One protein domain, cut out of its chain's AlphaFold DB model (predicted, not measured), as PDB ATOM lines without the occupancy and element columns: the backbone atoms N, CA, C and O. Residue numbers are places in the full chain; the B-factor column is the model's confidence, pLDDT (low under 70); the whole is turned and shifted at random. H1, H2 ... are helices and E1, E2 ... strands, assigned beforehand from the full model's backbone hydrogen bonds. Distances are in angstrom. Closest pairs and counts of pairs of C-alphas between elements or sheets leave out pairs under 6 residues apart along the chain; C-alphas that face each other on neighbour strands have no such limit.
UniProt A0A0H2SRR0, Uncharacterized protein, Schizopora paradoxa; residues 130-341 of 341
ATOM      1  N   TYR A 130     -14.025 -28.704  -8.338       96.38
ATOM      2  CA  TYR A 130     -14.922 -27.597  -8.664       96.38
ATOM      3  C   TYR A 130     -15.213 -27.538 -10.162       96.38
ATOM      4  O   TYR A 130     -14.476 -28.078 -10.987       96.38
ATOM      5  N   ASN A 131     -16.285 -26.826 -10.509       95.81
ATOM      6  CA  ASN A 131     -16.647 -26.512 -11.884       95.81
ATOM      7  C   ASN A 131     -17.206 -25.088 -11.957       95.81
ATOM      8  O   ASN A 131     -18.286 -24.808 -11.436       95.81
ATOM      9  N   VAL A 132     -16.464 -24.193 -12.602       95.44
ATOM     10  CA  VAL A 132     -16.926 -22.860 -12.982       95.44
ATOM     11  C   VAL A 132     -17.306 -22.918 -14.452       95.44
ATOM     12  O   VAL A 132     -16.446 -22.947 -15.335       95.44
ATOM     13  N   ILE A 133     -18.615 -22.933 -14.698       90.50
ATOM     14  CA  ILE A 133     -19.185 -23.092 -16.036       90.50
ATOM     15  C   ILE A 133     -18.553 -22.072 -16.999       90.50
ATOM     16  O   ILE A 133     -18.489 -20.883 -16.695       90.50
ATOM     17  N   TYR A 134     -18.099 -22.562 -18.155       87.00
ATOM     18  CA  TYR A 134     -17.455 -21.800 -19.239       87.00
ATOM     19  C   TYR A 134     -16.079 -21.193 -18.935       87.00
ATOM     20  O   TYR A 134     -15.517 -20.541 -19.810       87.00
ATOM     21  N   PHE A 135     -15.519 -21.404 -17.745       92.56
ATOM     22  CA  PHE A 135     -14.230 -20.822 -17.365       92.56
ATOM     23  C   PHE A 135     -13.189 -21.891 -17.067       92.56
ATOM     24  O   PHE A 135     -12.149 -21.960 -17.725       92.56
ATOM     25  N   GLU A 136     -13.456 -22.693 -16.041       95.69
ATOM     26  CA  GLU A 136     -12.446 -23.551 -15.446       95.69
ATOM     27  C   GLU A 136     -13.084 -24.666 -14.620       95.69
ATOM     28  O   GLU A 136     -13.967 -24.412 -13.798       95.69
ATOM     29  N   ALA A 137     -12.591 -25.889 -14.767       96.50
ATOM     30  CA  ALA A 137     -12.956 -27.015 -13.923       96.50
ATOM     31  C   ALA A 137     -11.709 -27.776 -13.469       96.50
ATOM     32  O   ALA A 137     -10.717 -27.871 -14.191       96.50
ATOM     33  N   LEU A 138     -11.774 -28.329 -12.263       97.00
ATOM     34  CA  LEU A 138     -10.725 -29.169 -11.700       97.00
ATOM     35  C   LEU A 138     -11.317 -30.527 -11.346       97.00
ATOM     36  O   LEU A 138     -12.324 -30.618 -10.637       97.00
ATOM     37  N   TYR A 139     -10.657 -31.577 -11.820       95.75
ATOM     38  CA  TYR A 139     -11.063 -32.961 -11.637       95.75
ATOM     39  C   TYR A 139      -9.976 -33.731 -10.892       95.75
ATOM     40  O   TYR A 139      -8.795 -33.563 -11.183       95.75
ATOM     41  N   ALA A 140     -10.380 -34.639 -10.013       96.44
ATOM     42  CA  ALA A 140      -9.568 -35.773  -9.604       96.44
ATOM     43  C   ALA A 140      -9.902 -36.964 -10.517       96.44
ATOM     44  O   ALA A 140     -11.052 -37.404 -10.580       96.44
ATOM     45  N   ALA A 141      -8.914 -37.473 -11.246       96.12
ATOM     46  CA  ALA A 141      -8.989 -38.741 -11.957       96.12
ATOM     47  C   ALA A 141      -8.617 -39.862 -10.979       96.12
ATOM     48  O   ALA A 141      -7.458 -40.012 -10.595       96.12
ATOM     49  N   CYS A 142      -9.624 -40.619 -10.556       96.38
ATOM     50  CA  CYS A 142      -9.541 -41.625  -9.510       96.38
ATOM     51  C   CYS A 142      -9.421 -43.027 -10.112       96.38
ATOM     52  O   CYS A 142     -10.165 -43.375 -11.030       96.38
ATOM     53  N   ARG A 143      -8.549 -43.852  -9.534       96.62
ATOM     54  CA  ARG A 143      -8.521 -45.308  -9.714       96.62
ATOM     55  C   ARG A 143      -8.539 -45.967  -8.346       96.62
ATOM     56  O   ARG A 143      -7.617 -45.761  -7.561       96.62
ATOM     57  N   THR A 144      -9.580 -46.736  -8.067       97.00
ATOM     58  CA  THR A 144      -9.809 -47.372  -6.772       97.00
ATOM     59  C   THR A 144      -9.595 -48.869  -6.885       97.00
ATOM     60  O   THR A 144     -10.249 -49.543  -7.679       97.00
ATOM     61  N   TYR A 145      -8.697 -49.376  -6.056       97.31
ATOM     62  CA  TYR A 145      -8.320 -50.771  -5.954       97.31
ATOM     63  C   TYR A 145      -8.810 -51.338  -4.629       97.31
ATOM     64  O   TYR A 145      -8.778 -50.649  -3.606       97.31
ATOM     65  N   LEU A 146      -9.232 -52.596  -4.630       97.25
ATOM     66  CA  LEU A 146      -9.442 -53.337  -3.392       97.25
ATOM     67  C   LEU A 146      -8.104 -53.920  -2.933       97.25
ATOM     68  O   LEU A 146      -7.467 -54.681  -3.652       97.25
ATOM     69  N   GLU A 147      -7.668 -53.542  -1.740       97.00
ATOM     70  CA  GLU A 147      -6.396 -53.993  -1.170       97.00
ATOM     71  C   GLU A 147      -6.557 -55.329  -0.444       97.00
ATOM     72  O   GLU A 147      -5.697 -56.202  -0.532       97.00
ATOM     73  N   ARG A 148      -7.646 -55.472   0.320       96.62
ATOM     74  CA  ARG A 148      -7.953 -56.674   1.106       96.62
ATOM     75  C   ARG A 148      -9.362 -56.638   1.687       96.62
ATOM     76  O   ARG A 148      -9.981 -55.576   1.796       96.62
ATOM     77  N   VAL A 149      -9.819 -57.805   2.124       96.94
ATOM     78  CA  VAL A 149     -11.006 -57.987   2.966       96.94
ATOM     79  C   VAL A 149     -10.563 -58.537   4.317       96.94
ATOM     80  O   VAL A 149      -9.842 -59.528   4.380       96.94
ATOM     81  N   GLU A 150     -10.988 -57.905   5.399       97.06
ATOM     82  CA  GLU A 150     -10.668 -58.283   6.773       97.06
ATOM     83  C   GLU A 150     -11.939 -58.760   7.482       97.06
ATOM     84  O   GLU A 150     -13.012 -58.176   7.332       97.06
ATOM     85  N   ASN A 151     -11.824 -59.805   8.294       97.31
ATOM     86  CA  ASN A 151     -12.822 -60.154   9.295       97.31
ATOM     87  C   ASN A 151     -12.357 -59.534  10.624       97.31
ATOM     88  O   ASN A 151     -11.480 -60.064  11.298       97.31
ATOM     89  N   VAL A 152     -12.911 -58.380  10.995       96.75
ATOM     90  CA  VAL A 152     -12.524 -57.619  12.194       96.75
ATOM     91  C   VAL A 152     -13.239 -58.192  13.412       96.75
ATOM     92  O   VAL A 152     -14.467 -58.258  13.424       96.75
ATOM     93  N   LEU A 153     -12.496 -58.609  14.442       96.75
ATOM     94  CA  LEU A 153     -13.085 -59.156  15.668       96.75
ATOM     95  C   LEU A 153     -13.905 -58.073  16.378       96.75
ATOM     96  O   LEU A 153     -13.360 -57.074  16.837       96.75
ATOM     97  N   VAL A 154     -15.208 -58.302  16.506       96.00
ATOM     98  CA  VAL A 154     -16.126 -57.414  17.230       96.00
ATOM     99  C   VAL A 154     -16.341 -57.906  18.654       96.00
ATOM    100  O   VAL A 154     -16.441 -57.112  19.585       96.00
ATOM    101  N   CYS A 155     -16.442 -59.224  18.839       96.44
ATOM    102  CA  CYS A 155     -16.703 -59.802  20.148       96.44
ATOM    103  C   CYS A 155     -16.154 -61.224  20.262       96.44
ATOM    104  O   CYS A 155     -16.286 -62.036  19.348       96.44
ATOM    105  N   TYR A 156     -15.607 -61.533  21.431       97.44
ATOM    106  CA  TYR A 156     -15.388 -62.891  21.901       97.44
ATOM    107  C   TYR A 156     -16.305 -63.136  23.096       97.44
ATOM    108  O   TYR A 156     -16.364 -62.318  24.016       97.44
ATOM    109  N   TRP A 157     -17.007 -64.266  23.096       97.81
ATOM    110  CA  TRP A 157     -17.897 -64.629  24.191       97.81
ATOM    111  C   TRP A 157     -17.741 -66.095  24.561       97.81
ATOM    112  O   TRP A 157     -17.779 -66.973  23.700       97.81
ATOM    113  N   LYS A 158     -17.638 -66.370  25.860       98.12
ATOM    114  CA  LYS A 158     -17.601 -67.721  26.415       98.12
ATOM    115  C   LYS A 158     -18.789 -67.912  27.344       98.12
ATOM    116  O   LYS A 158     -18.934 -67.202  28.333       98.12
ATOM    117  N   ASN A 159     -19.637 -68.875  27.011       98.19
ATOM    118  CA  ASN A 159     -20.742 -69.284  27.854       98.19
ATOM    119  C   ASN A 159     -20.304 -70.458  28.735       98.19
ATOM    120  O   ASN A 159     -20.287 -71.608  28.301       98.19
ATOM    121  N   ASP A 160     -19.981 -70.153  29.986       98.38
ATOM    122  CA  ASP A 160     -19.610 -71.148  30.988       98.38
ATOM    123  C   ASP A 160     -20.810 -71.732  31.749       98.38
ATOM    124  O   ASP A 160     -20.602 -72.506  32.678       98.38
ATOM    125  N   THR A 161     -22.058 -71.412  31.388       98.50
ATOM    126  CA  THR A 161     -23.247 -71.978  32.046       98.50
ATOM    127  C   THR A 161     -23.721 -73.265  31.370       98.50
ATOM    128  O   THR A 161     -23.253 -73.646  30.295       98.50
ATOM    129  N   ASP A 162     -24.678 -73.937  32.013       98.38
ATOM    130  CA  ASP A 162     -25.362 -75.127  31.487       98.38
ATOM    131  C   ASP A 162     -26.598 -74.784  30.631       98.38
ATOM    132  O   ASP A 162     -27.346 -75.665  30.213       98.38
ATOM    133  N   THR A 163     -26.829 -73.498  30.352       98.19
ATOM    134  CA  THR A 163     -27.994 -73.004  29.606       98.19
ATOM    135  C   THR A 163     -27.573 -72.104  28.448       98.19
ATOM    136  O   THR A 163     -26.509 -71.495  28.469       98.19
ATOM    137  N   ASN A 164     -28.398 -72.025  27.399       98.00
ATOM    138  CA  ASN A 164     -28.147 -71.105  26.288       98.00
ATOM    139  C   ASN A 164     -28.134 -69.654  26.791       98.00
ATOM    140  O   ASN A 164     -29.058 -69.230  27.487       98.00
ATOM    141  N   GLN A 165     -27.150 -68.874  26.354       98.12
ATOM    142  CA  GLN A 165     -27.115 -67.427  26.555       98.12
ATOM    143  C   GLN A 165     -27.471 -66.706  25.255       98.12
ATOM    144  O   GLN A 165     -27.146 -67.172  24.161       98.12
ATOM    145  N   LYS A 166     -28.156 -65.565  25.368       97.00
ATOM    146  CA  LYS A 166     -28.448 -64.680  24.234       97.00
ATOM    147  C   LYS A 166     -27.545 -63.460  24.322       97.00
ATOM    148  O   LYS A 166     -27.613 -62.717  25.295       97.00
ATOM    149  N   LEU A 167     -26.745 -63.253  23.287       95.00
ATOM    150  CA  LEU A 167     -25.890 -62.091  23.118       95.00
ATOM    151  C   LEU A 167     -26.551 -61.133  22.125       95.00
ATOM    152  O   LEU A 167     -26.989 -61.560  21.057       95.00
ATOM    153  N   LYS A 168     -26.619 -59.847  22.472       95.19
ATOM    154  CA  LYS A 168     -27.079 -58.769  21.591       95.19
ATOM    155  C   LYS A 168     -25.974 -57.725  21.520       95.19
ATOM    156  O   LYS A 168     -25.538 -57.244  22.560       95.19
ATOM    157  N   LEU A 169     -25.524 -57.405  20.315       94.44
ATOM    158  CA  LEU A 169     -24.443 -56.455  20.076       94.44
ATOM    159  C   LEU A 169     -24.910 -55.374  19.115       94.44
ATOM    160  O   LEU A 169     -25.656 -55.648  18.175       94.44
ATOM    161  N   GLU A 170     -24.472 -54.153  19.379       94.69
ATOM    162  CA  GLU A 170     -24.617 -53.029  18.467       94.69
ATOM    163  C   GLU A 170     -23.308 -52.877  17.693       94.69
ATOM    164  O   GLU A 170     -22.232 -52.826  18.288       94.69
ATOM    165  N   CYS A 171     -23.405 -52.851  16.370       92.94
ATOM    166  CA  CYS A 171     -22.275 -52.709  15.464       92.94
ATOM    167  C   CYS A 171     -22.509 -51.498  14.565       92.94
ATOM    168  O   CYS A 171     -23.652 -51.112  14.311       92.94
ATOM    169  N   THR A 172     -21.429 -50.909  14.067       94.44
ATOM    170  CA  THR A 172     -21.499 -49.756  13.169       94.44
ATOM    171  C   THR A 172     -21.172 -50.202  11.754       94.44
ATOM    172  O   THR A 172     -20.166 -50.863  11.520       94.44
ATOM    173  N   VAL A 173     -22.035 -49.838  10.814       93.75
ATOM    174  CA  VAL A 173     -21.843 -49.998   9.374       93.75
ATOM    175  C   VAL A 173     -21.500 -48.621   8.826       93.75
ATOM    176  O   VAL A 173     -22.287 -47.689   9.008       93.75
ATOM    177  N   GLN A 174     -20.316 -48.468   8.233       93.44
ATOM    178  CA  GLN A 174     -19.841 -47.173   7.747       93.44
ATOM    179  C   GLN A 174     -18.694 -47.302   6.745       93.44
ATOM    180  O   GLN A 174     -17.887 -48.228   6.823       93.44
ATOM    181  N   CYS A 175     -18.575 -46.308   5.867       93.88
ATOM    182  CA  CYS A 175     -17.364 -46.056   5.098       93.88
ATOM    183  C   CYS A 175     -16.581 -44.933   5.770       93.88
ATOM    184  O   CYS A 175     -17.118 -43.857   6.044       93.88
ATOM    185  N   THR A 176     -15.311 -45.179   6.067       92.81
ATOM    186  CA  THR A 176     -14.454 -44.209   6.743       92.81
ATOM    187  C   THR A 176     -13.138 -44.078   5.982       92.81
ATOM    188  O   THR A 176     -12.441 -45.079   5.774       92.81
ATOM    189  N   PRO A 177     -12.784 -42.864   5.524       92.31
ATOM    190  CA  PRO A 177     -11.457 -42.618   4.988       92.31
ATOM    191  C   PRO A 177     -10.426 -42.705   6.118       92.31
ATOM    192  O   PRO A 177     -10.726 -42.416   7.276       92.31
ATOM    193  N   GLN A 178      -9.202 -43.101   5.790       89.81
ATOM    194  CA  GLN A 178      -8.113 -43.106   6.756       89.81
ATOM    195  C   GLN A 178      -7.883 -41.674   7.284       89.81
ATOM    196  O   GLN A 178      -7.849 -40.743   6.469       89.81
ATOM    197  N   PRO A 179      -7.735 -41.480   8.612       86.06
ATOM    198  CA  PRO A 179      -7.526 -40.158   9.200       86.06
ATOM    199  C   PRO A 179      -6.286 -39.448   8.644       86.06
ATOM    200  O   PRO A 179      -5.284 -40.095   8.339       86.06
ATOM    201  N   GLY A 180      -6.336 -38.115   8.578       81.31
ATOM    202  CA  GLY A 180      -5.233 -37.269   8.105       81.31
ATOM    203  C   GLY A 180      -5.558 -36.532   6.803       81.31
ATOM    204  O   GLY A 180      -6.716 -36.217   6.533       81.31
ATOM    205  N   SER A 181      -4.545 -36.247   5.978       72.38
ATOM    206  CA  SER A 181      -4.716 -35.541   4.692       72.38
ATOM    207  C   SER A 181      -5.649 -36.288   3.729       72.38
ATOM    208  O   SER A 181      -6.460 -35.668   3.039       72.38
ATOM    209  N   SER A 182      -5.619 -37.625   3.757       81.31
ATOM    210  CA  SER A 182      -6.503 -38.500   2.981       81.31
ATOM    211  C   SER A 182      -7.986 -38.307   3.294       81.31
ATOM    212  O   SER A 182      -8.819 -38.482   2.403       81.31
ATOM    213  N   GLU A 183      -8.334 -37.936   4.530       89.19
ATOM    214  CA  GLU A 183      -9.722 -37.702   4.935       89.19
ATOM    215  C   GLU A 183     -10.281 -36.416   4.321       89.19
ATOM    216  O   GLU A 183     -11.406 -36.419   3.815       89.19
ATOM    217  N   ILE A 184      -9.504 -35.328   4.345       90.81
ATOM    218  CA  ILE A 184      -9.914 -34.041   3.766       90.81
ATOM    219  C   ILE A 184     -10.124 -34.216   2.263       90.81
ATOM    220  O   ILE A 184     -11.201 -33.903   1.754       90.81
ATOM    221  N   LEU A 185      -9.146 -34.818   1.580       91.25
ATOM    222  CA  LEU A 185      -9.221 -35.061   0.145       91.25
ATOM    223  C   LEU A 185     -10.430 -35.930  -0.220       91.25
ATOM    224  O   LEU A 185     -11.207 -35.557  -1.099       91.25
ATOM    225  N   ALA A 186     -10.636 -37.049   0.484       92.31
ATOM    226  CA  ALA A 186     -11.771 -37.942   0.247       92.31
ATOM    227  C   ALA A 186     -13.121 -37.224   0.369       92.31
ATOM    228  O   ALA A 186     -14.026 -37.478  -0.428       92.31
ATOM    229  N   LYS A 187     -13.263 -36.318   1.344       90.75
ATOM    230  CA  LYS A 187     -14.475 -35.505   1.509       90.75
ATOM    231  C   LYS A 187     -14.634 -34.504   0.366       90.75
ATOM    232  O   LYS A 187     -15.721 -34.438  -0.208       90.75
ATOM    233  N   SER A 188     -13.571 -33.791  -0.010       91.25
ATOM    234  CA  SER A 188     -13.607 -32.764  -1.061       91.25
ATOM    235  C   SER A 188     -14.057 -33.298  -2.422       91.25
ATOM    236  O   SER A 188     -14.786 -32.614  -3.134       91.25
ATOM    237  N   ILE A 189     -13.686 -34.533  -2.777       93.12
ATOM    238  CA  ILE A 189     -14.092 -35.156  -4.053       93.12
ATOM    239  C   ILE A 189     -15.340 -36.043  -3.939       93.12
ATOM    240  O   ILE A 189     -15.704 -36.743  -4.895       93.12
ATOM    241  N   ASN A 190     -15.982 -36.055  -2.765       92.50
ATOM    242  CA  ASN A 190     -17.052 -36.984  -2.414       92.50
ATOM    243  C   ASN A 190     -16.689 -38.427  -2.817       92.50
ATOM    244  O   ASN A 190     -17.401 -39.069  -3.598       92.50
ATOM    245  N   LEU A 191     -15.531 -38.901  -2.349       91.25
ATOM    246  CA  LEU A 191     -15.023 -40.233  -2.668       91.25
ATOM    247  C   LEU A 191     -15.989 -41.304  -2.164       91.25
ATOM    248  O   LEU A 191     -16.272 -42.253  -2.869       91.25
ATOM    249  N   LEU A 192     -16.580 -41.096  -0.990       90.69
ATOM    250  CA  LEU A 192     -17.541 -42.011  -0.373       90.69
ATOM    251  C   LEU A 192     -18.717 -42.372  -1.300       90.69
ATOM    252  O   LEU A 192     -19.110 -43.534  -1.402       90.69
ATOM    253  N   GLY A 193     -19.210 -41.401  -2.073       89.88
ATOM    254  CA  GLY A 193     -20.276 -41.626  -3.046       89.88
ATOM    255  C   GLY A 193     -19.918 -42.559  -4.212       89.88
ATOM    256  O   GLY A 193     -20.837 -43.015  -4.886       89.88
ATOM    257  N   ILE A 194     -18.638 -42.864  -4.478       91.50
ATOM    258  CA  ILE A 194     -18.268 -43.829  -5.539       91.50
ATOM    259  C   ILE A 194     -18.600 -45.265  -5.145       91.50
ATOM    260  O   ILE A 194     -18.774 -46.115  -6.014       91.50
ATOM    261  N   PHE A 195     -18.641 -45.545  -3.841       93.75
ATOM    262  CA  PHE A 195     -18.840 -46.898  -3.346       93.75
ATOM    263  C   PHE A 195     -20.310 -47.312  -3.414       93.75
ATOM    264  O   PHE A 195     -20.595 -48.499  -3.401       93.75
ATOM    265  N   GLU A 196     -21.262 -46.381  -3.536       93.44
ATOM    266  CA  GLU A 196     -22.673 -46.743  -3.690       93.44
ATOM    267  C   GLU A 196     -22.912 -47.510  -5.003       93.44
ATOM    268  O   GLU A 196     -22.688 -46.998  -6.098       93.44
ATOM    269  N   GLY A 197     -23.394 -48.749  -4.893       92.44
ATOM    270  CA  GLY A 197     -23.633 -49.634  -6.031       92.44
ATOM    271  C   GLY A 197     -22.373 -50.296  -6.592       92.44
ATOM    272  O   GLY A 197     -22.491 -51.131  -7.494       92.44
ATOM    273  N   LEU A 198     -21.186 -49.986  -6.055       94.19
ATOM    274  CA  LEU A 198     -19.957 -50.684  -6.413       94.19
ATOM    275  C   LEU A 198     -20.087 -52.161  -6.033       94.19
ATOM    276  O   LEU A 198     -20.560 -52.483  -4.943       94.19
ATOM    277  N   THR A 199     -19.670 -53.054  -6.927       93.81
ATOM    278  CA  THR A 199     -19.669 -54.499  -6.679       93.81
ATOM    279  C   THR A 199     -18.254 -55.047  -6.771       93.81
ATOM    280  O   THR A 199     -17.544 -54.750  -7.726       93.81
ATOM    281  N   VAL A 200     -17.855 -55.851  -5.789       92.44
ATOM    282  CA  VAL A 200     -16.560 -56.544  -5.745       92.44
ATOM    283  C   VAL A 200     -16.769 -58.048  -5.587       92.44
ATOM    284  O   VAL A 200     -17.790 -58.468  -5.047       92.44
ATOM    285  N   GLY A 201     -15.812 -58.857  -6.041       88.50
ATOM    286  CA  GLY A 201     -15.888 -60.321  -5.976       88.50
ATOM    287  C   GLY A 201     -16.671 -60.959  -7.128       88.50
ATOM    288  O   GLY A 201     -17.042 -60.302  -8.102       88.50
ATOM    289  N   THR A 202     -16.895 -62.271  -7.039       81.56
ATOM    290  CA  THR A 202     -17.559 -63.073  -8.084       81.56
ATOM    291  C   THR A 202     -18.501 -64.107  -7.502       81.56
ATOM    292  O   THR A 202     -18.204 -64.722  -6.481       81.56
ATOM    293  N   GLY A 203     -19.589 -64.391  -8.222       83.31
ATOM    294  CA  GLY A 203     -20.493 -65.482  -7.869       83.31
ATOM    295  C   GLY A 203     -21.129 -65.271  -6.497       83.31
ATOM    296  O   GLY A 203     -21.752 -64.239  -6.265       83.31
ATOM    297  N   ALA A 204     -20.987 -66.258  -5.611       79.19
ATOM    298  CA  ALA A 204     -21.546 -66.211  -4.261       79.19
ATOM    299  C   ALA A 204     -20.811 -65.227  -3.332       79.19
ATOM    300  O   ALA A 204     -21.447 -64.666  -2.449       79.19
ATOM    301  N   ASP A 205     -19.523 -64.967  -3.584       81.00
ATOM    302  CA  ASP A 205     -18.692 -64.065  -2.776       81.00
ATOM    303  C   ASP A 205     -18.825 -62.589  -3.224       81.00
ATOM    304  O   ASP A 205     -18.089 -61.717  -2.758       81.00
ATOM    305  N   ALA A 206     -19.722 -62.288  -4.174       89.31
ATOM    306  CA  ALA A 206     -19.902 -60.934  -4.683       89.31
ATOM    307  C   ALA A 206     -20.609 -60.035  -3.654       89.31
ATOM    308  O   ALA A 206     -21.710 -60.341  -3.188       89.31
ATOM    309  N   LYS A 207     -20.015 -58.878  -3.357       92.44
ATOM    310  CA  LYS A 207     -20.578 -57.850  -2.478       92.44
ATOM    311  C   LYS A 207     -20.880 -56.593  -3.272       92.44
ATOM    312  O   LYS A 207     -19.968 -55.981  -3.818       92.44
ATOM    313  N   THR A 208     -22.146 -56.183  -3.277       94.25
ATOM    314  CA  THR A 208     -22.567 -54.855  -3.738       94.25
ATOM    315  C   THR A 208     -22.773 -53.949  -2.535       94.25
ATOM    316  O   THR A 208     -23.548 -54.286  -1.638       94.25
ATOM    317  N   PHE A 209     -22.107 -52.798  -2.522       94.19
ATOM    318  CA  PHE A 209     -22.213 -51.844  -1.424       94.19
ATOM    319  C   PHE A 209     -23.459 -50.971  -1.563       94.19
ATOM    320  O   PHE A 209     -23.742 -50.403  -2.622       94.19
ATOM    321  N   GLY A 210     -24.227 -50.868  -0.482       90.44
ATOM    322  CA  GLY A 210     -25.422 -50.024  -0.425       90.44
ATOM    323  C   GLY A 210     -25.124 -48.598   0.041       90.44
ATOM    324  O   GLY A 210     -24.078 -48.330   0.624       90.44
ATOM    325  N   ILE A 211     -26.102 -47.699  -0.114       87.50
ATOM    326  CA  ILE A 211     -26.027 -46.305   0.370       87.50
ATOM    327  C   ILE A 211     -25.692 -46.198   1.868       87.50
ATOM    328  O   ILE A 211     -24.982 -45.288   2.295       87.50
ATOM    329  N   VAL A 212     -26.191 -47.156   2.658       85.00
ATOM    330  CA  VAL A 212     -25.985 -47.249   4.111       85.00
ATOM    331  C   VAL A 212     -24.512 -47.459   4.446       85.00
ATOM    332  O   VAL A 212     -24.011 -46.852   5.385       85.00
ATOM    333  N   GLU A 213     -23.833 -48.304   3.673       84.88
ATOM    334  CA  GLU A 213     -22.415 -48.615   3.844       84.88
ATOM    335  C   GLU A 213     -21.532 -47.495   3.289       84.88
ATOM    336  O   GLU A 213     -20.472 -47.237   3.841       84.88
ATOM    337  N   SER A 214     -21.958 -46.818   2.217       80.81
ATOM    338  CA  SER A 214     -21.103 -45.896   1.467       80.81
ATOM    339  C   SER A 214     -21.161 -44.439   1.921       80.81
ATOM    340  O   SER A 214     -20.165 -43.748   1.768       80.81
ATOM    341  N   THR A 215     -22.274 -43.938   2.470       72.81
ATOM    342  CA  THR A 215     -22.454 -42.481   2.698       72.81
ATOM    343  C   THR A 215     -22.766 -42.080   4.137       72.81
ATOM    344  O   THR A 215     -22.790 -40.888   4.446       72.81
ATOM    345  N   GLY A 216     -22.986 -43.046   5.029       72.88
ATOM    346  CA  GLY A 216     -23.388 -42.783   6.406       72.88
ATOM    347  C   GLY A 216     -22.751 -43.724   7.418       72.88
ATOM    348  O   GLY A 216     -22.086 -44.694   7.071       72.88
ATOM    349  N   SER A 217     -22.985 -43.409   8.690       83.88
ATOM    350  CA  SER A 217     -22.716 -44.297   9.815       83.88
ATOM    351  C   SER A 217     -24.058 -44.770  10.354       83.88
ATOM    352  O   SER A 217     -24.868 -43.960  10.810       83.88
ATOM    353  N   THR A 218     -24.333 -46.067  10.242       90.69
ATOM    354  CA  THR A 218     -25.588 -46.665  10.706       90.69
ATOM    355  C   THR A 218     -25.299 -47.733  11.738       90.69
ATOM    356  O   THR A 218     -24.500 -48.639  11.517       90.69
ATOM    357  N   LYS A 219     -25.990 -47.647  12.872       92.00
ATOM    358  CA  LYS A 219     -25.964 -48.693  13.889       92.00
ATOM    359  C   LYS A 219     -26.853 -49.849  13.448       92.00
ATOM    360  O   LYS A 219     -28.017 -49.642  13.110       92.00
ATOM    361  N   CYS A 220     -26.330 -51.064  13.484       89.44
ATOM    362  CA  CYS A 220     -27.098 -52.285  13.309       89.44
ATOM    363  C   CYS A 220     -27.008 -53.132  14.580       89.44
ATOM    364  O   CYS A 220     -26.054 -53.049  15.351       89.44
ATOM    365  N   THR A 221     -28.038 -53.932  14.837       92.06
ATOM    366  CA  THR A 221     -28.028 -54.865  15.960       92.06
ATOM    367  C   THR A 221     -27.857 -56.277  15.435       92.06
ATOM    368  O   THR A 221     -28.660 -56.743  14.629       92.06
ATOM    369  N   MET A 222     -26.866 -56.983  15.962       92.00
ATOM    370  CA  MET A 222     -26.669 -58.407  15.746       92.00
ATOM    371  C   MET A 222     -27.072 -59.181  17.007       92.00
ATOM    372  O   MET A 222     -26.972 -58.685  18.132       92.00
ATOM    373  N   SER A 223     -27.590 -60.396  16.841       92.62
ATOM    374  CA  SER A 223     -27.948 -61.275  17.958       92.62
ATOM    375  C   SER A 223     -27.424 -62.681  17.711       92.62
ATOM    376  O   SER A 223     -27.594 -63.218  16.620       92.62
ATOM    377  N   ALA A 224     -26.822 -63.280  18.735       92.75
ATOM    378  CA  ALA A 224     -26.273 -64.627  18.688       92.75
ATOM    379  C   ALA A 224     -26.756 -65.444  19.891       92.75
ATOM    380  O   ALA A 224     -26.947 -64.917  20.990       92.75
ATOM    381  N   ILE A 225     -26.958 -66.743  19.683       95.38
ATOM    382  CA  ILE A 225     -27.217 -67.695  20.766       95.38
ATOM    383  C   ILE A 225     -25.920 -68.454  21.014       95.38
ATOM    384  O   ILE A 225     -25.387 -69.071  20.095       95.38
ATOM    385  N   VAL A 226     -25.435 -68.418  22.251       96.81
ATOM    386  CA  VAL A 226     -24.226 -69.131  22.664       96.81
ATOM    387  C   VAL A 226     -24.632 -70.350  23.474       96.81
ATOM    388  O   VAL A 226     -25.235 -70.226  24.544       96.81
ATOM    389  N   SER A 227     -24.316 -71.533  22.958       97.94
ATOM    390  CA  SER A 227     -24.643 -72.801  23.607       97.94
ATOM    391  C   SER A 227     -23.942 -72.963  24.961       97.94
ATOM    392  O   SER A 227     -22.903 -72.332  25.180       97.94
ATOM    393  N   PRO A 228     -24.481 -73.793  25.872       98.50
ATOM    394  CA  PRO A 228     -23.818 -74.133  27.123       98.50
ATOM    395  C   PRO A 228     -22.384 -74.593  26.902       98.50
ATOM    396  O   PRO A 228     -22.102 -75.285  25.922       98.50
ATOM    397  N   ARG A 229     -21.502 -74.248  27.840       98.00
ATOM    398  CA  ARG A 229     -20.095 -74.688  27.864       98.00
ATOM    399  C   ARG A 229     -19.363 -74.494  26.528       98.00
ATOM    400  O   ARG A 229     -18.536 -75.316  26.134       98.00
ATOM    401  N   SER A 230     -19.675 -73.413  25.818       97.94
ATOM    402  CA  SER A 230     -19.131 -73.122  24.490       97.94
ATOM    403  C   SER A 230     -18.594 -71.702  24.400       97.94
ATOM    404  O   SER A 230     -18.737 -70.891  25.315       97.94
ATOM    405  N   LYS A 231     -17.939 -71.401  23.286       97.81
ATOM    406  CA  LYS A 231     -17.396 -70.082  22.994       97.81
ATOM    407  C   LYS A 231     -17.652 -69.734  21.542       97.81
ATOM    408  O   LYS A 231     -17.712 -70.626  20.696       97.81
ATOM    409  N   ILE A 232     -17.799 -68.446  21.287       97.19
ATOM    410  CA  ILE A 232     -17.949 -67.893  19.952       97.19
ATOM    411  C   ILE A 232     -17.004 -66.713  19.761       97.19
ATOM    412  O   ILE A 232     -16.702 -65.972  20.700       97.19
ATOM    413  N   TRP A 233     -16.590 -66.533  18.518       97.19
ATOM    414  CA  TRP A 233     -15.954 -65.331  18.018       97.19
ATOM    415  C   TRP A 233     -16.868 -64.755  16.955       97.19
ATOM    416  O   TRP A 233     -17.370 -65.478  16.095       97.19
ATOM    417  N   LEU A 234     -17.104 -63.457  17.056       95.50
ATOM    418  CA  LEU A 234     -17.898 -62.696  16.116       95.50
ATOM    419  C   LEU A 234     -16.992 -61.703  15.409       95.50
ATOM    420  O   LEU A 234     -16.403 -60.832  16.052       95.50
ATOM    421  N   TYR A 235     -16.976 -61.787  14.089       96.69
ATOM    422  CA  TYR A 235     -16.261 -60.871  13.224       96.69
ATOM    423  C   TYR A 235     -17.233 -60.091  12.342       96.69
ATOM    424  O   TYR A 235     -18.252 -60.632  11.910       96.69
ATOM    425  N   GLN A 236     -16.897 -58.839  12.057       95.75
ATOM    426  CA  GLN A 236     -17.556 -58.003  11.059       95.75
ATOM    427  C   GLN A 236     -16.638 -57.856   9.853       95.75
ATOM    428  O   GLN A 236     -15.432 -57.653  10.000       95.75
ATOM    429  N   ARG A 237     -17.204 -57.964   8.655       95.81
ATOM    430  CA  ARG A 237     -16.423 -57.888   7.427       95.81
ATOM    431  C   ARG A 237     -16.141 -56.441   7.043       95.81
ATOM    432  O   ARG A 237     -17.063 -55.628   6.929       95.81
ATOM    433  N   ARG A 238     -14.865 -56.157   6.798       96.81
ATOM    434  CA  ARG A 238     -14.321 -54.862   6.400       96.81
ATOM    435  C   ARG A 238     -13.627 -54.977   5.049       96.81
ATOM    436  O   ARG A 238     -12.768 -55.830   4.865       96.81
ATOM    437  N   TYR A 239     -13.951 -54.087   4.123       97.31
ATOM    438  CA  TYR A 239     -13.267 -53.984   2.833       97.31
ATOM    439  C   TYR A 239     -12.335 -52.784   2.857       97.31
ATOM    440  O   TYR A 239     -12.771 -51.693   3.215       97.31
ATOM    441  N   VAL A 240     -11.069 -52.972   2.488       97.19
ATOM    442  CA  VAL A 240     -10.066 -51.903   2.481       97.19
ATOM    443  C   VAL A 240      -9.731 -51.537   1.045       97.19
ATOM    444  O   VAL A 240      -9.213 -52.357   0.293       97.19
ATOM    445  N   PHE A 241     -10.002 -50.292   0.679       97.25
ATOM    446  CA  PHE A 241      -9.768 -49.748  -0.649       97.25
ATOM    447  C   PHE A 241      -8.628 -48.740  -0.634       97.25
ATOM    448  O   PHE A 241      -8.493 -47.955   0.305       97.25
ATOM    449  N   ARG A 242      -7.862 -48.711  -1.722       96.75
ATOM    450  CA  ARG A 242      -6.887 -47.668  -2.034       96.75
ATOM    451  C   ARG A 242      -7.320 -46.944  -3.295       96.75
ATOM    452  O   ARG A 242      -7.522 -47.572  -4.326       96.75
ATOM    453  N   THR A 243      -7.430 -45.627  -3.235       96.94
ATOM    454  CA  THR A 243      -7.715 -44.785  -4.393       96.94
ATOM    455  C   THR A 243      -6.496 -43.946  -4.726       96.94
ATOM    456  O   THR A 243      -6.113 -43.086  -3.937       96.94
ATOM    457  N   ASN A 244      -5.931 -44.172  -5.909       95.88
ATOM    458  CA  ASN A 244      -4.906 -43.308  -6.482       95.88
ATOM    459  C   ASN A 244      -5.588 -42.209  -7.287       95.88
ATOM    460  O   ASN A 244      -6.530 -42.470  -8.043       95.88
ATOM    461  N   MET A 245      -5.098 -40.989  -7.141       95.44
ATOM    462  CA  MET A 245      -5.664 -39.801  -7.755       95.44
ATOM    463  C   MET A 245      -4.579 -39.019  -8.467       95.44
ATOM    464  O   MET A 245      -3.493 -38.826  -7.940       95.44
ATOM    465  N   THR A 246      -4.919 -38.542  -9.655       95.50
ATOM    466  CA  THR A 246      -4.188 -37.491 -10.369       95.50
ATOM    467  C   THR A 246      -5.155 -36.346 -10.613       95.50
ATOM    468  O   THR A 246      -6.370 -36.561 -10.621       95.50
ATOM    469  N   PHE A 247      -4.655 -35.129 -10.801       95.75
ATOM    470  CA  PHE A 247      -5.525 -33.966 -10.959       95.75
ATOM    471  C   PHE A 247      -5.410 -33.379 -12.358       95.75
ATOM    472  O   PHE A 247      -4.313 -33.189 -12.882       95.75
ATOM    473  N   VAL A 248      -6.561 -33.077 -12.950       96.44
ATOM    474  CA  VAL A 248      -6.673 -32.512 -14.294       96.44
ATOM    475  C   VAL A 248      -7.366 -31.167 -14.198       96.44
ATOM    476  O   VAL A 248      -8.475 -31.065 -13.675       96.44
ATOM    477  N   LEU A 249      -6.711 -30.141 -14.723       96.62
ATOM    478  CA  LEU A 249      -7.248 -28.801 -14.872       96.62
ATOM    479  C   LEU A 249      -7.768 -28.609 -16.298       96.62
ATOM    480  O   LEU A 249      -6.993 -28.687 -17.249       96.62
ATOM    481  N   ASP A 250      -9.051 -28.300 -16.440       95.44
ATOM    482  CA  ASP A 250      -9.642 -27.789 -17.677       95.44
ATOM    483  C   ASP A 250      -9.770 -26.275 -17.559       95.44
ATOM    484  O   ASP A 250     -10.569 -25.779 -16.770       95.44
ATOM    485  N   SER A 251      -8.950 -25.528 -18.291       94.50
ATOM    486  CA  SER A 251      -8.975 -24.060 -18.281       94.50
ATOM    487  C   SER A 251      -8.763 -23.530 -19.689       94.50
ATOM    488  O   SER A 251      -7.861 -23.987 -20.392       94.50
ATOM    489  N   TRP A 252      -9.592 -22.565 -20.100       90.94
ATOM    490  CA  TRP A 252      -9.512 -21.933 -21.427       90.94
ATOM    491  C   TRP A 252      -9.397 -22.955 -22.565       90.94
ATOM    492  O   TRP A 252      -8.515 -22.879 -23.418       90.94
ATOM    493  N   ASN A 253     -10.288 -23.948 -22.543       87.75
ATOM    494  CA  ASN A 253     -10.374 -25.019 -23.534       87.75
ATOM    495  C   ASN A 253      -9.168 -25.982 -23.576       87.75
ATOM    496  O   ASN A 253      -9.123 -26.855 -24.440       87.75
ATOM    497  N   THR A 254      -8.238 -25.881 -22.624       91.38
ATOM    498  CA  THR A 254      -7.046 -26.731 -22.527       91.38
ATOM    499  C   THR A 254      -7.134 -27.648 -21.311       91.38
ATOM    500  O   THR A 254      -7.319 -27.175 -20.188       91.38
ATOM    501  N   LEU A 255      -6.918 -28.949 -21.525       94.38
ATOM    502  CA  LEU A 255      -6.739 -29.926 -20.452       94.38
ATOM    503  C   LEU A 255      -5.261 -30.032 -20.081       94.38
ATOM    504  O   LEU A 255      -4.394 -30.195 -20.939       94.38
ATOM    505  N   SER A 256      -4.952 -29.950 -18.795       95.38
ATOM    506  CA  SER A 256      -3.584 -30.067 -18.297       95.38
ATOM    507  C   SER A 256      -3.532 -30.900 -17.027       95.38
ATOM    508  O   SER A 256      -4.375 -30.729 -16.149       95.38
ATOM    509  N   ASN A 257      -2.522 -31.757 -16.893       95.75
ATOM    510  CA  ASN A 257      -2.208 -32.363 -15.606       95.75
ATOM    511  C   ASN A 257      -1.748 -31.262 -14.654       95.75
ATOM    512  O   ASN A 257      -1.011 -30.349 -15.038       95.75
ATOM    513  N   VAL A 258      -2.172 -31.361 -13.408       95.38
ATOM    514  CA  VAL A 258      -1.628 -30.560 -12.316       95.38
ATOM    515  C   VAL A 258      -0.248 -31.112 -11.987       95.38
ATOM    516  O   VAL A 258      -0.106 -32.307 -11.730       95.38
ATOM    517  N   GLY A 259       0.763 -30.255 -12.037       93.31
ATOM    518  CA  GLY A 259       2.124 -30.588 -11.643       93.31
ATOM    519  C   GLY A 259       2.380 -30.332 -10.162       93.31
ATOM    520  O   GLY A 259       1.680 -29.527  -9.543       93.31
ATOM    521  N   SER A 260       3.401 -30.978  -9.606       89.56
ATOM    522  CA  SER A 260       3.895 -30.698  -8.261       89.56
ATOM    523  C   SER A 260       4.710 -29.385  -8.205       89.56
ATOM    524  O   SER A 260       5.281 -28.952  -9.214       89.56
ATOM    525  N   PRO A 261       4.750 -28.698  -7.049       84.50
ATOM    526  CA  PRO A 261       5.682 -27.631  -6.719       84.50
ATOM    527  C   PRO A 261       7.103 -27.878  -7.212       84.50
ATOM    528  O   PRO A 261       7.696 -28.926  -6.964       84.50
ATOM    529  N   GLY A 262       7.663 -26.878  -7.891       81.25
ATOM    530  CA  GLY A 262       9.041 -26.921  -8.375       81.25
ATOM    531  C   GLY A 262       9.286 -27.759  -9.637       81.25
ATOM    532  O   GLY A 262      10.440 -27.853 -10.057       81.25
ATOM    533  N   GLY A 263       8.261 -28.331 -10.286       85.00
ATOM    534  CA  GLY A 263       8.483 -29.149 -11.481       85.00
ATOM    535  C   GLY A 263       7.261 -29.465 -12.344       85.00
ATOM    536  O   GLY A 263       6.173 -28.917 -12.191       85.00
ATOM    537  N   TYR A 264       7.479 -30.361 -13.312       87.31
ATOM    538  CA  TYR A 264       6.465 -30.878 -14.244       87.31
ATOM    539  C   TYR A 264       6.018 -32.311 -13.900       87.31
ATOM    540  O   TYR A 264       5.381 -32.975 -14.720       87.31
ATOM    541  N   HIS A 265       6.366 -32.810 -12.713       90.62
ATOM    542  CA  HIS A 265       5.910 -34.118 -12.244       90.62
ATOM    543  C   HIS A 265       4.416 -34.054 -11.959       90.62
ATOM    544  O   HIS A 265       3.950 -33.070 -11.396       90.62
ATOM    545  N   ILE A 266       3.659 -35.069 -12.371       92.38
ATOM    546  CA  ILE A 266       2.211 -35.105 -12.140       92.38
ATOM    547  C   ILE A 266       1.968 -35.172 -10.631       92.38
ATOM    548  O   ILE A 266       2.562 -36.000  -9.945       92.38
ATOM    549  N   GLN A 267       1.099 -34.299 -10.123       93.38
ATOM    550  CA  GLN A 267       0.648 -34.369  -8.742       93.38
ATOM    551  C   GLN A 267      -0.224 -35.611  -8.575       93.38
ATOM    552  O   GLN A 267      -1.271 -35.743  -9.221       93.38
ATOM    553  N   GLU A 268       0.199 -36.485  -7.670       93.50
ATOM    554  CA  GLU A 268      -0.509 -37.708  -7.323       93.50
ATOM    555  C   GLU A 268      -0.848 -37.704  -5.840       93.50
ATOM    556  O   GLU A 268      -0.084 -37.203  -5.020       93.50
ATOM    557  N   GLU A 269      -1.994 -38.278  -5.498       93.62
ATOM    558  CA  GLU A 269      -2.411 -38.473  -4.115       93.62
ATOM    559  C   GLU A 269      -2.996 -39.866  -3.942       93.62
ATOM    560  O   GLU A 269      -3.646 -40.409  -4.841       93.62
ATOM    561  N   THR A 270      -2.797 -40.441  -2.761       94.06
ATOM    562  CA  THR A 270      -3.360 -41.742  -2.406       94.06
ATOM    563  C   THR A 270      -4.252 -41.598  -1.186       94.06
ATOM    564  O   THR A 270      -3.856 -41.040  -0.167       94.06
ATOM    565  N   CYS A 271      -5.465 -42.134  -1.271       94.19
ATOM    566  CA  CYS A 271      -6.385 -42.211  -0.147       94.19
ATOM    567  C   CYS A 271      -6.743 -43.667   0.138       94.19
ATOM    568  O   CYS A 271      -7.015 -44.434  -0.786       94.19
ATOM    569  N   PHE A 272      -6.794 -44.033   1.414       94.44
ATOM    570  CA  PHE A 272      -7.346 -45.307   1.848       94.44
ATOM    571  C   PHE A 272      -8.729 -45.095   2.453       94.44
ATOM    572  O   PHE A 272      -8.953 -44.147   3.205       94.44
ATOM    573  N   CYS A 273      -9.657 -45.992   2.151       94.94
ATOM    574  CA  CYS A 273     -10.968 -46.042   2.787       94.94
ATOM    575  C   CYS A 273     -11.242 -47.465   3.242       94.94
ATOM    576  O   CYS A 273     -10.903 -48.415   2.537       94.94
ATOM    577  N   HIS A 274     -11.885 -47.622   4.393       95.31
ATOM    578  CA  HIS A 274     -12.453 -48.904   4.779       95.31
ATOM    579  C   HIS A 274     -13.977 -48.833   4.820       95.31
ATOM    580  O   HIS A 274     -14.544 -47.801   5.175       95.31
ATOM    581  N   ILE A 275     -14.630 -49.928   4.439       96.25
ATOM    582  CA  ILE A 275     -16.080 -50.105   4.518       96.25
ATOM    583  C   ILE A 275     -16.365 -51.248   5.480       96.25
ATOM    584  O   ILE A 275     -16.112 -52.408   5.151       96.25
ATOM    585  N   ASP A 276     -16.895 -50.911   6.652       96.00
ATOM    586  CA  ASP A 276     -17.463 -51.862   7.602       96.00
ATOM    587  C   ASP A 276     -18.873 -52.224   7.146       96.00
ATOM    588  O   ASP A 276     -19.761 -51.371   7.100       96.00
ATOM    589  N   THR A 277     -19.078 -53.487   6.782       94.56
ATOM    590  CA  THR A 277     -20.332 -53.970   6.185       94.56
ATOM    591  C   THR A 277     -21.272 -54.564   7.226       94.56
ATOM    592  O   THR A 277     -20.892 -54.792   8.376       94.56
ATOM    593  N   GLN A 278     -22.508 -54.864   6.827       92.94
ATOM    594  CA  GLN A 278     -23.438 -55.643   7.655       92.94
ATOM    595  C   GLN A 278     -23.191 -57.168   7.579       92.94
ATOM    596  O   GLN A 278     -24.025 -57.953   8.033       92.94
ATOM    597  N   ASP A 279     -22.063 -57.603   7.012       92.19
ATOM    598  CA  ASP A 279     -21.739 -59.019   6.878       92.19
ATOM    599  C   ASP A 279     -20.947 -59.481   8.106       92.19
ATOM    600  O   ASP A 279     -19.900 -58.921   8.446       92.19
ATOM    601  N   PHE A 280     -21.454 -60.512   8.782       93.06
ATOM    602  CA  PHE A 280     -20.870 -61.039  10.012       93.06
ATOM    603  C   PHE A 280     -20.485 -62.506   9.868       93.06
ATOM    604  O   PHE A 280     -21.176 -63.291   9.219       93.06
ATOM    605  N   VAL A 281     -19.412 -62.885  10.555       94.00
ATOM    606  CA  VAL A 281     -18.945 -64.265  10.671       94.00
ATOM    607  C   VAL A 281     -18.963 -64.662  12.141       94.00
ATOM    608  O   VAL A 281     -18.372 -63.978  12.974       94.00
ATOM    609  N   ILE A 282     -19.641 -65.766  12.462       94.25
ATOM    610  CA  ILE A 282     -19.660 -66.345  13.809       94.25
ATOM    611  C   ILE A 282     -19.008 -67.718  13.751       94.25
ATOM    612  O   ILE A 282     -19.466 -68.592  13.013       94.25
ATOM    613  N   THR A 283     -17.979 -67.927  14.562       95.62
ATOM    614  CA  THR A 283     -17.227 -69.185  14.600       95.62
ATOM    615  C   THR A 283     -17.051 -69.686  16.025       95.62
ATOM    616  O   THR A 283     -17.012 -68.918  16.981       95.62
ATOM    617  N   GLY A 284     -16.921 -71.008  16.172       95.56
ATOM    618  CA  GLY A 284     -16.553 -71.663  17.435       95.56
ATOM    619  C   GLY A 284     -15.039 -71.747  17.669       95.56
ATOM    620  O   GLY A 284     -14.601 -72.412  18.607       95.56
ATOM    621  N   ALA A 285     -14.245 -71.110  16.809       95.50
ATOM    622  CA  ALA A 285     -12.794 -71.003  16.893       95.50
ATOM    623  C   ALA A 285     -12.350 -69.633  16.370       95.50
ATOM    624  O   ALA A 285     -13.021 -69.051  15.517       95.50
ATOM    625  N   GLU A 286     -11.224 -69.135  16.866       96.56
ATOM    626  CA  GLU A 286     -10.633 -67.885  16.394       96.56
ATOM    627  C   GLU A 286     -10.198 -68.012  14.926       96.56
ATOM    628  O   GLU A 286      -9.538 -68.985  14.552       96.56
ATOM    629  N   LEU A 287     -10.570 -67.034  14.097       96.00
ATOM    630  CA  LEU A 287     -10.055 -66.918  12.737       96.00
ATOM    631  C   LEU A 287      -8.594 -66.484  12.775       96.00
ATOM    632  O   LEU A 287      -8.229 -65.553  13.491       96.00
ATOM    633  N   THR A 288      -7.762 -67.142  11.975       95.94
ATOM    634  CA  THR A 288      -6.328 -66.855  11.886       95.94
ATOM    635  C   THR A 288      -5.858 -66.911  10.437       95.94
ATOM    636  O   THR A 288      -6.573 -67.389   9.554       95.94
ATOM    637  N   GLY A 289      -4.646 -66.410  10.199       95.56
ATOM    638  CA  GLY A 289      -3.980 -66.502   8.906       95.56
ATOM    639  C   GLY A 289      -4.584 -65.620   7.815       95.56
ATOM    640  O   GLY A 289      -5.486 -64.810   8.037       95.56
ATOM    641  N   GLU A 290      -4.040 -65.799   6.616       95.56
ATOM    642  CA  GLU A 290      -4.445 -65.085   5.414       95.56
ATOM    643  C   GLU A 290      -4.726 -66.084   4.291       95.56
ATOM    644  O   GLU A 290      -4.085 -67.136   4.220       95.56
ATOM    645  N   GLN A 291      -5.644 -65.734   3.395       94.00
ATOM    646  CA  GLN A 291      -5.819 -66.433   2.124       94.00
ATOM    647  C   GLN A 291      -5.603 -65.495   0.941       94.00
ATOM    648  O   GLN A 291      -5.833 -64.288   1.041       94.00
ATOM    649  N   MET A 292      -5.197 -66.080  -0.183       93.31
ATOM    650  CA  MET A 292      -5.079 -65.403  -1.470       93.31
ATOM    651  C   MET A 292      -6.220 -65.856  -2.374       93.31
ATOM    652  O   MET A 292      -6.419 -67.058  -2.553       93.31
ATOM    653  N   VAL A 293      -6.947 -64.907  -2.952       91.25
ATOM    654  CA  VAL A 293      -8.042 -65.182  -3.887       91.25
ATOM    655  C   VAL A 293      -7.811 -64.405  -5.178       91.25
ATOM    656  O   VAL A 293      -7.262 -63.307  -5.165       91.25
ATOM    657  N   ASP A 294      -8.211 -64.983  -6.303       89.88
ATOM    658  CA  ASP A 294      -8.181 -64.299  -7.589       89.88
ATOM    659  C   ASP A 294      -9.543 -63.652  -7.853       89.88
ATOM    660  O   ASP A 294     -10.545 -64.350  -8.017       89.88
ATOM    661  N   TRP A 295      -9.595 -62.319  -7.823       90.69
ATOM    662  CA  TRP A 295     -10.808 -61.543  -8.088       90.69
ATOM    663  C   TRP A 295     -10.652 -60.744  -9.378       90.69
ATOM    664  O   TRP A 295      -9.572 -60.215  -9.649       90.69
ATOM    665  N   PRO A 296     -11.726 -60.615 -10.176       88.62
ATOM    666  CA  PRO A 296     -11.673 -59.902 -11.436       88.62
ATOM    667  C   PRO A 296     -11.351 -58.430 -11.195       88.62
ATOM    668  O   PRO A 296     -11.883 -57.796 -10.283       88.62
ATOM    669  N   SER A 297     -10.507 -57.889 -12.064       92.12
ATOM    670  CA  SER A 297     -10.222 -56.463 -12.152       92.12
ATOM    671  C   SER A 297     -10.977 -55.860 -13.329       92.12
ATOM    672  O   SER A 297     -11.080 -56.474 -14.394       92.12
ATOM    673  N   GLU A 298     -11.434 -54.623 -13.177       89.56
ATOM    674  CA  GLU A 298     -11.803 -53.801 -14.321       89.56
ATOM    675  C   GLU A 298     -10.587 -53.554 -15.228       89.56
ATOM    676  O   GLU A 298      -9.432 -53.546 -14.786       89.56
ATOM    677  N   SER A 299     -10.854 -53.321 -16.513       88.62
ATOM    678  CA  SER A 299      -9.848 -52.856 -17.463       88.62
ATOM    679  C   SER A 299      -9.521 -51.387 -17.215       88.62
ATOM    680  O   SER A 299     -10.436 -50.567 -17.122       88.62
ATOM    681  N   VAL A 300      -8.238 -51.026 -17.198       87.62
ATOM    682  CA  VAL A 300      -7.806 -49.628 -17.056       87.62
ATOM    683  C   VAL A 300      -8.270 -48.804 -18.261       87.62
ATOM    684  O   VAL A 300      -7.939 -49.113 -19.403       87.62
ATOM    685  N   ALA A 301      -9.015 -47.737 -17.997       82.81
ATOM    686  CA  ALA A 301      -9.405 -46.727 -18.964       82.81
ATOM    687  C   ALA A 301      -8.423 -45.548 -18.959       82.81
ATOM    688  O   ALA A 301      -7.744 -45.248 -17.961       82.81
ATOM    689  N   ASP A 302      -8.396 -44.845 -20.089       82.12
ATOM    690  CA  ASP A 302      -7.718 -43.565 -20.209       82.12
ATOM    691  C   ASP A 302      -8.583 -42.462 -19.583       82.12
ATOM    692  O   ASP A 302      -9.535 -41.957 -20.179       82.12
ATOM    693  N   LEU A 303      -8.266 -42.106 -18.337       83.12
ATOM    694  CA  LEU A 303      -8.924 -41.007 -17.628       83.12
ATOM    695  C   LEU A 303      -8.379 -39.634 -18.050       83.12
ATOM    696  O   LEU A 303      -8.860 -38.620 -17.553       83.12
ATOM    697  N   MET A 304      -7.405 -39.570 -18.959       80.06
ATOM    698  CA  MET A 304      -6.799 -38.318 -19.415       80.06
ATOM    699  C   MET A 304      -7.483 -37.749 -20.661       80.06
ATOM    700  O   MET A 304      -7.009 -36.773 -21.235       80.06
ATOM    701  N   GLU A 305      -8.633 -38.298 -21.054       80.88
ATOM    702  CA  GLU A 305      -9.457 -37.785 -22.149       80.88
ATOM    703  C   GLU A 305     -10.771 -37.187 -21.613       80.88
ATOM    704  O   GLU A 305     -11.443 -37.782 -20.766       80.88
ATOM    705  N   ASP A 306     -11.141 -35.984 -22.051       76.81
ATOM    706  CA  ASP A 306     -12.457 -35.381 -21.810       76.81
ATOM    707  C   ASP A 306     -13.027 -34.787 -23.100       76.81
ATOM    708  O   ASP A 306     -12.417 -33.924 -23.730       76.81
ATOM    709  N   ASN A 307     -14.218 -35.243 -23.496       76.56
ATOM    710  CA  ASN A 307     -14.899 -34.798 -24.717       76.56
ATOM    711  C   ASN A 307     -14.022 -34.871 -25.990       76.56
ATOM    712  O   ASN A 307     -14.134 -34.021 -26.870       76.56
ATOM    713  N   GLY A 308     -13.145 -35.879 -26.088       78.06
ATOM    714  CA  GLY A 308     -12.210 -36.064 -27.207       78.06
ATOM    715  C   GLY A 308     -10.953 -35.188 -27.148       78.06
ATOM    716  O   GLY A 308     -10.070 -35.339 -27.990       78.06
ATOM    717  N   ARG A 309     -10.837 -34.296 -26.154       79.81
ATOM    718  CA  ARG A 309      -9.587 -33.596 -25.831       79.81
ATOM    719  C   ARG A 309      -8.766 -34.486 -24.912       79.81
ATOM    720  O   ARG A 309      -9.303 -35.041 -23.955       79.81
ATOM    721  N   ARG A 310      -7.469 -34.599 -25.168       84.75
ATOM    722  CA  ARG A 310      -6.540 -35.300 -24.277       84.75
ATOM    723  C   ARG A 310      -5.788 -34.303 -23.420       84.75
ATOM    724  O   ARG A 310      -5.649 -33.146 -23.795       84.75
ATOM    725  N   VAL A 311      -5.312 -34.748 -22.267       85.94
ATOM    726  CA  VAL A 311      -4.340 -33.972 -21.504       85.94
ATOM    727  C   VAL A 311      -3.057 -33.879 -22.323       85.94
ATOM    728  O   VAL A 311      -2.406 -34.886 -22.589       85.94
ATOM    729  N   GLU A 312      -2.712 -32.663 -22.732       78.50
ATOM    730  CA  GLU A 312      -1.584 -32.422 -23.641       78.50
ATOM    731  C   GLU A 312      -0.276 -32.164 -22.888       78.50
ATOM    732  O   GLU A 312       0.809 -32.404 -23.411       78.50
ATOM    733  N   GLN A 313      -0.370 -31.661 -21.655       89.50
ATOM    734  CA  GLN A 313       0.782 -31.200 -20.885       89.50
ATOM    735  C   GLN A 313       0.527 -31.235 -19.378       89.50
ATOM    736  O   GLN A 313      -0.613 -31.143 -18.920       89.50
ATOM    737  N   THR A 314       1.609 -31.286 -18.606       93.75
ATOM    738  CA  THR A 314       1.587 -30.993 -17.170       93.75
ATOM    739  C   THR A 314       1.890 -29.514 -16.957       93.75
ATOM    740  O   THR A 314       2.866 -28.994 -17.494       93.75
ATOM    741  N   LYS A 315       1.064 -28.814 -16.177       93.19
ATOM    742  CA  LYS A 315       1.319 -27.432 -15.753       93.19
ATOM    743  C   LYS A 315       2.006 -27.442 -14.395       93.19
ATOM    744  O   LYS A 315       1.455 -27.998 -13.454       93.19
ATOM    745  N   MET A 316       3.155 -26.775 -14.285       92.75
ATOM    746  CA  MET A 316       3.793 -26.484 -12.992       92.75
ATOM    747  C   MET A 316       2.784 -25.892 -12.006       92.75
ATOM    748  O   MET A 316       1.945 -25.075 -12.400       92.75
ATOM    749  N   TRP A 317       2.911 -26.242 -10.729       92.94
ATOM    750  CA  TRP A 317       2.032 -25.758  -9.664       92.94
ATOM    751  C   TRP A 317       1.897 -24.225  -9.641       92.94
ATOM    752  O   TRP A 317       0.803 -23.657  -9.559       92.94
ATOM    753  N   GLU A 318       3.015 -23.524  -9.807       92.25
ATOM    754  CA  GLU A 318       3.101 -22.062  -9.812       92.25
ATOM    755  C   GLU A 318       2.423 -21.441 -11.045       92.25
ATOM    756  O   GLU A 318       2.039 -20.272 -11.025       92.25
ATOM    757  N   LYS A 319       2.242 -22.225 -12.116       93.75
ATOM    758  CA  LYS A 319       1.564 -21.831 -13.360       93.75
ATOM    759  C   LYS A 319       0.084 -22.216 -13.395       93.75
ATOM    760  O   LYS A 319      -0.605 -21.865 -14.353       93.75
ATOM    761  N   LEU A 320      -0.422 -22.901 -12.371       94.50
ATOM    762  CA  LEU A 320      -1.857 -23.119 -12.200       94.50
ATOM    763  C   LEU A 320      -2.575 -21.788 -11.941       94.50
ATOM    764  O   LEU A 320      -1.964 -20.771 -11.592       94.50
ATOM    765  N   THR A 321      -3.896 -21.774 -12.081       96.06
ATOM    766  CA  THR A 321      -4.681 -20.619 -11.640       96.06
ATOM    767  C   THR A 321      -4.647 -20.519 -10.110       96.06
ATOM    768  O   THR A 321      -4.460 -21.512  -9.401       96.06
ATOM    769  N   THR A 322      -4.862 -19.317  -9.572       96.06
ATOM    770  CA  THR A 322      -4.984 -19.127  -8.116       96.06
ATOM    771  C   THR A 322      -6.125 -19.964  -7.536       96.06
ATOM    772  O   THR A 322      -5.974 -20.542  -6.465       96.06
ATOM    773  N   ARG A 323      -7.243 -20.092  -8.261       96.69
ATOM    774  CA  ARG A 323      -8.385 -20.917  -7.848       96.69
ATOM    775  C   ARG A 323      -8.005 -22.391  -7.743       96.69
ATOM    776  O   ARG A 323      -8.320 -23.012  -6.735       96.69
ATOM    777  N   CYS A 324      -7.313 -22.923  -8.749       96.56
ATOM    778  CA  CYS A 324      -6.859 -24.309  -8.770       96.56
ATOM    779  C   CYS A 324      -5.958 -24.615  -7.568       96.56
ATOM    780  O   CYS A 324      -6.247 -25.543  -6.814       96.56
ATOM    781  N   ARG A 325      -4.934 -23.784  -7.320       95.62
ATOM    782  CA  ARG A 325      -4.048 -23.950  -6.155       95.62
ATOM    783  C   ARG A 325      -4.797 -23.889  -4.828       95.62
ATOM    784  O   ARG A 325      -4.541 -24.719  -3.958       95.62
ATOM    785  N   ASN A 326      -5.708 -22.927  -4.673       95.69
ATOM    786  CA  ASN A 326      -6.483 -22.782  -3.443       95.69
ATOM    787  C   ASN A 326      -7.361 -24.014  -3.209       95.69
ATOM    788  O   ASN A 326      -7.300 -24.594  -2.135       95.69
ATOM    789  N   ALA A 327      -8.089 -24.473  -4.231       96.19
ATOM    790  CA  ALA A 327      -8.956 -25.643  -4.121       96.19
ATOM    791  C   ALA A 327      -8.183 -26.930  -3.789       96.19
ATOM    792  O   ALA A 327      -8.651 -27.745  -2.996       96.19
ATOM    793  N   LEU A 328      -6.994 -27.114  -4.373       95.25
ATOM    794  CA  LEU A 328      -6.113 -28.240  -4.053       95.25
ATOM    795  C   LEU A 328      -5.618 -28.152  -2.604       95.25
ATOM    796  O   LEU A 328      -5.773 -29.109  -1.851       95.25
ATOM    797  N   THR A 329      -5.138 -26.980  -2.182       93.50
ATOM    798  CA  THR A 329      -4.661 -26.740  -0.809       93.50
ATOM    799  C   THR A 329      -5.767 -26.962   0.225       93.50
ATOM    800  O   THR A 329      -5.546 -27.631   1.231       93.50
ATOM    801  N   GLU A 330      -6.972 -26.447  -0.031       93.69
ATOM    802  CA  GLU A 330      -8.167 -26.643   0.803       93.69
ATOM    803  C   GLU A 330      -8.607 -28.112   0.849       93.69
ATOM    804  O   GLU A 330      -9.168 -28.561   1.845       93.69
ATOM    805  N   SER A 331      -8.306 -28.879  -0.202       93.38
ATOM    806  CA  SER A 331      -8.536 -30.326  -0.256       93.38
ATOM    807  C   SER A 331      -7.412 -31.148   0.387       93.38
ATOM    808  O   SER A 331      -7.450 -32.371   0.312       93.38
ATOM    809  N   GLY A 332      -6.420 -30.509   1.015       91.38
ATOM    810  CA  GLY A 332      -5.281 -31.183   1.646       91.38
ATOM    811  C   GLY A 332      -4.164 -31.588   0.678       91.38
ATOM    812  O   GLY A 332      -3.259 -32.320   1.068       91.38
ATOM    813  N   VAL A 333      -4.211 -31.116  -0.572       90.81
ATOM    814  CA  VAL A 333      -3.175 -31.331  -1.587       90.81
ATOM    815  C   VAL A 333      -2.241 -30.129  -1.563       90.81
ATOM    816  O   VAL A 333      -2.549 -29.069  -2.105       90.81
ATOM    817  N   HIS A 334      -1.102 -30.276  -0.896       80.44
ATOM    818  CA  HIS A 334      -0.145 -29.179  -0.702       80.44
ATOM    819  C   HIS A 334       0.965 -29.150  -1.759       80.44
ATOM    820  O   HIS A 334       1.812 -28.260  -1.744       80.44
ATOM    821  N   GLY A 335       0.963 -30.125  -2.670       67.88
ATOM    822  CA  GLY A 335       1.937 -30.235  -3.747       67.88
ATOM    823  C   GLY A 335       3.309 -30.788  -3.320       67.88
ATOM    824  O   GLY A 335       4.141 -31.141  -4.148       67.88
ATOM    825  N   CYS A 336       3.581 -30.923  -2.028       66.31
ATOM    826  CA  CYS A 336       4.770 -31.638  -1.585       66.31
ATOM    827  C   CYS A 336       4.575 -33.127  -1.908       66.31
ATOM    828  O   CYS A 336       3.780 -33.786  -1.239       66.31
ATOM    829  N   GLN A 337       5.267 -33.664  -2.917       59.75
ATOM    830  CA  GLN A 337       5.434 -35.112  -2.999       59.75
ATOM    831  C   GLN A 337       6.282 -35.509  -1.794       59.75
ATOM    832  O   GLN A 337       7.428 -35.087  -1.661       59.75
ATOM    833  N   VAL A 338       5.676 -36.231  -0.856       52.59
ATOM    834  CA  VAL A 338       6.446 -36.913   0.177       52.59
ATOM    835  C   VAL A 338       7.002 -38.143  -0.520       52.59
ATOM    836  O   VAL A 338       6.221 -39.004  -0.925       52.59
ATOM    837  N   ASP A 339       8.316 -38.189  -0.726       43.31
ATOM    838  CA  ASP A 339       8.970 -39.413  -1.174       43.31
ATOM    839  C   ASP A 339       8.634 -40.500  -0.144       43.31
ATOM    840  O   ASP A 339       8.972 -40.392   1.038       43.31
ATOM    841  N   VAL A 340       7.847 -41.489  -0.563       45.50
ATOM    842  CA  VAL A 340       7.543 -42.655   0.265       45.50
ATOM    843  C   VAL A 340       8.689 -43.633   0.034       45.50
ATOM    844  O   VAL A 340       8.687 -44.338  -0.975       45.50
ATOM    845  N   ASP A 341       9.680 -43.586   0.927       31.69
ATOM    846  CA  ASP A 341      10.809 -44.529   0.986       31.69
ATOM    847  C   ASP A 341      10.361 -45.992   1.162       31.69
ATOM    848  O   ASP A 341       9.406 -46.248   1.941       31.69
TER     849      ASP A 341
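What this domain is: This is residues 130 to 341 of the 341 residues of an uncharacterized protein of Schizopora paradoxa (UniProt A0A0H2SRR0). The domain is a long, twisted slab of sheet, drawn out along a spine of two very long antiparallel strands, E2 and E5, with E7, E3 and E4 following one another sideways from E5. Short strands E1, E6 and E9 widen one end, where helix H3 packs over E2 on one face; on that same face H1 sits beside E7 and the end of E3, while the small helix H2 packs on the opposite face over E3, and the other end of the slab is a narrow tip of turns, residues 160 to 164 and 227 to 229. The 212 printed residues hold three named helices and nine named strands, in the order E1 E2 E3 H1 H2 E4 E5 E6 E7 E8 E9 H3, and the class is mostly strand. Eight strands form one branched sheet, antiparallel but for the parallel pair E6 and E9. The whole is a loose rod with a radius of gyration of the C-alphas of 22.2 A and spans of 76 by 37 by 32 A.

How they stand to each other: E5, residues 230 to 251, has three neighbours: E2, residues 136 to 159, on one side, and E6, residues 254 to 258, and E7, residues 268 to 283, on the other side. E2 and E5 are antiparallel at 173 degrees, with N 137 and O 250 2.8 A apart and N 159 and O 230 2.8 A apart, both within hydrogen-bond range. E2 bends by 56 degrees at residue 145, and E7 bends by 65 degrees at residue 278. E5 and E7 are antiparallel, with N 241 and O 273 at 2.8 A. On the other side of E7 is E3, residues 165 to 177, antiparallel to it, with N 176 and O 274 at 2.9 A. The edge strand E4, residues 217 to 226, is antiparallel to E3, with N 167 and O 224 at 2.8 A. The edge strand E1, residues 130 to 132, forms a hairpin with E2, with N 132 and O 136 at 2.8 A. E5 and E6 form a hairpin, with N 249 and O 256 at 2.8 A, and the edge strand E9, residues 313 to 315, is parallel to E6, with N 315 and O 257 at 2.8 A. H3, residues 322 to 330, is on the sheet at a height of 9.9 A, over E2 and along the strands, at 3 degrees to E2 on the local plane; with 2 of its C-alphas falling on E5, it is only just not over that strand. The closest C-alphas of H3 and E2 are those of Cys 324 and Leu 138, 6.9 A apart. H1, residues 181 to 188, is on the same face at a height of 4.7 A, over none of the strands, but only just, with 2 of its C-alphas falling on E7. Its closest C-alpha to E7 is that of Ser 182, 4.9 A from that of Cys 271. H1 and H3 are near each other, with 7 pairs of C-alphas within 10 A. H2, residues 211 to 215, is on the opposite face, over E3 at a height of 7.5 A. In H1, H2 and H3 every O i to N i+4 pair is within hydrogen-bond range. E8, residues 290 to 293, pairs with no named strand and is near E2.

Where its parts are: E5 is 65.9 A from first to last C-alpha, E2 63.5 A, E7 41.8 A, E3 36.4 A and E4 28.0 A. E1 begins at C-alpha 130 (-14.922, -27.597, -8.664), E2 ends at C-alpha 159 (-20.742, -69.284, 27.854), and H3 ends at C-alpha 330 (-8.167, -26.643, 0.803).

The domain as a whole: The C-alphas farthest apart, those of Asp 162 and Trp 252, are 76.7 A apart. The printed part has no cut. The links H1 to H2 and E8 to E9 are long, with 22 and 19 residues. The mean pLDDT of the printed part is 91.0, and residues 335 to 341 are under 70.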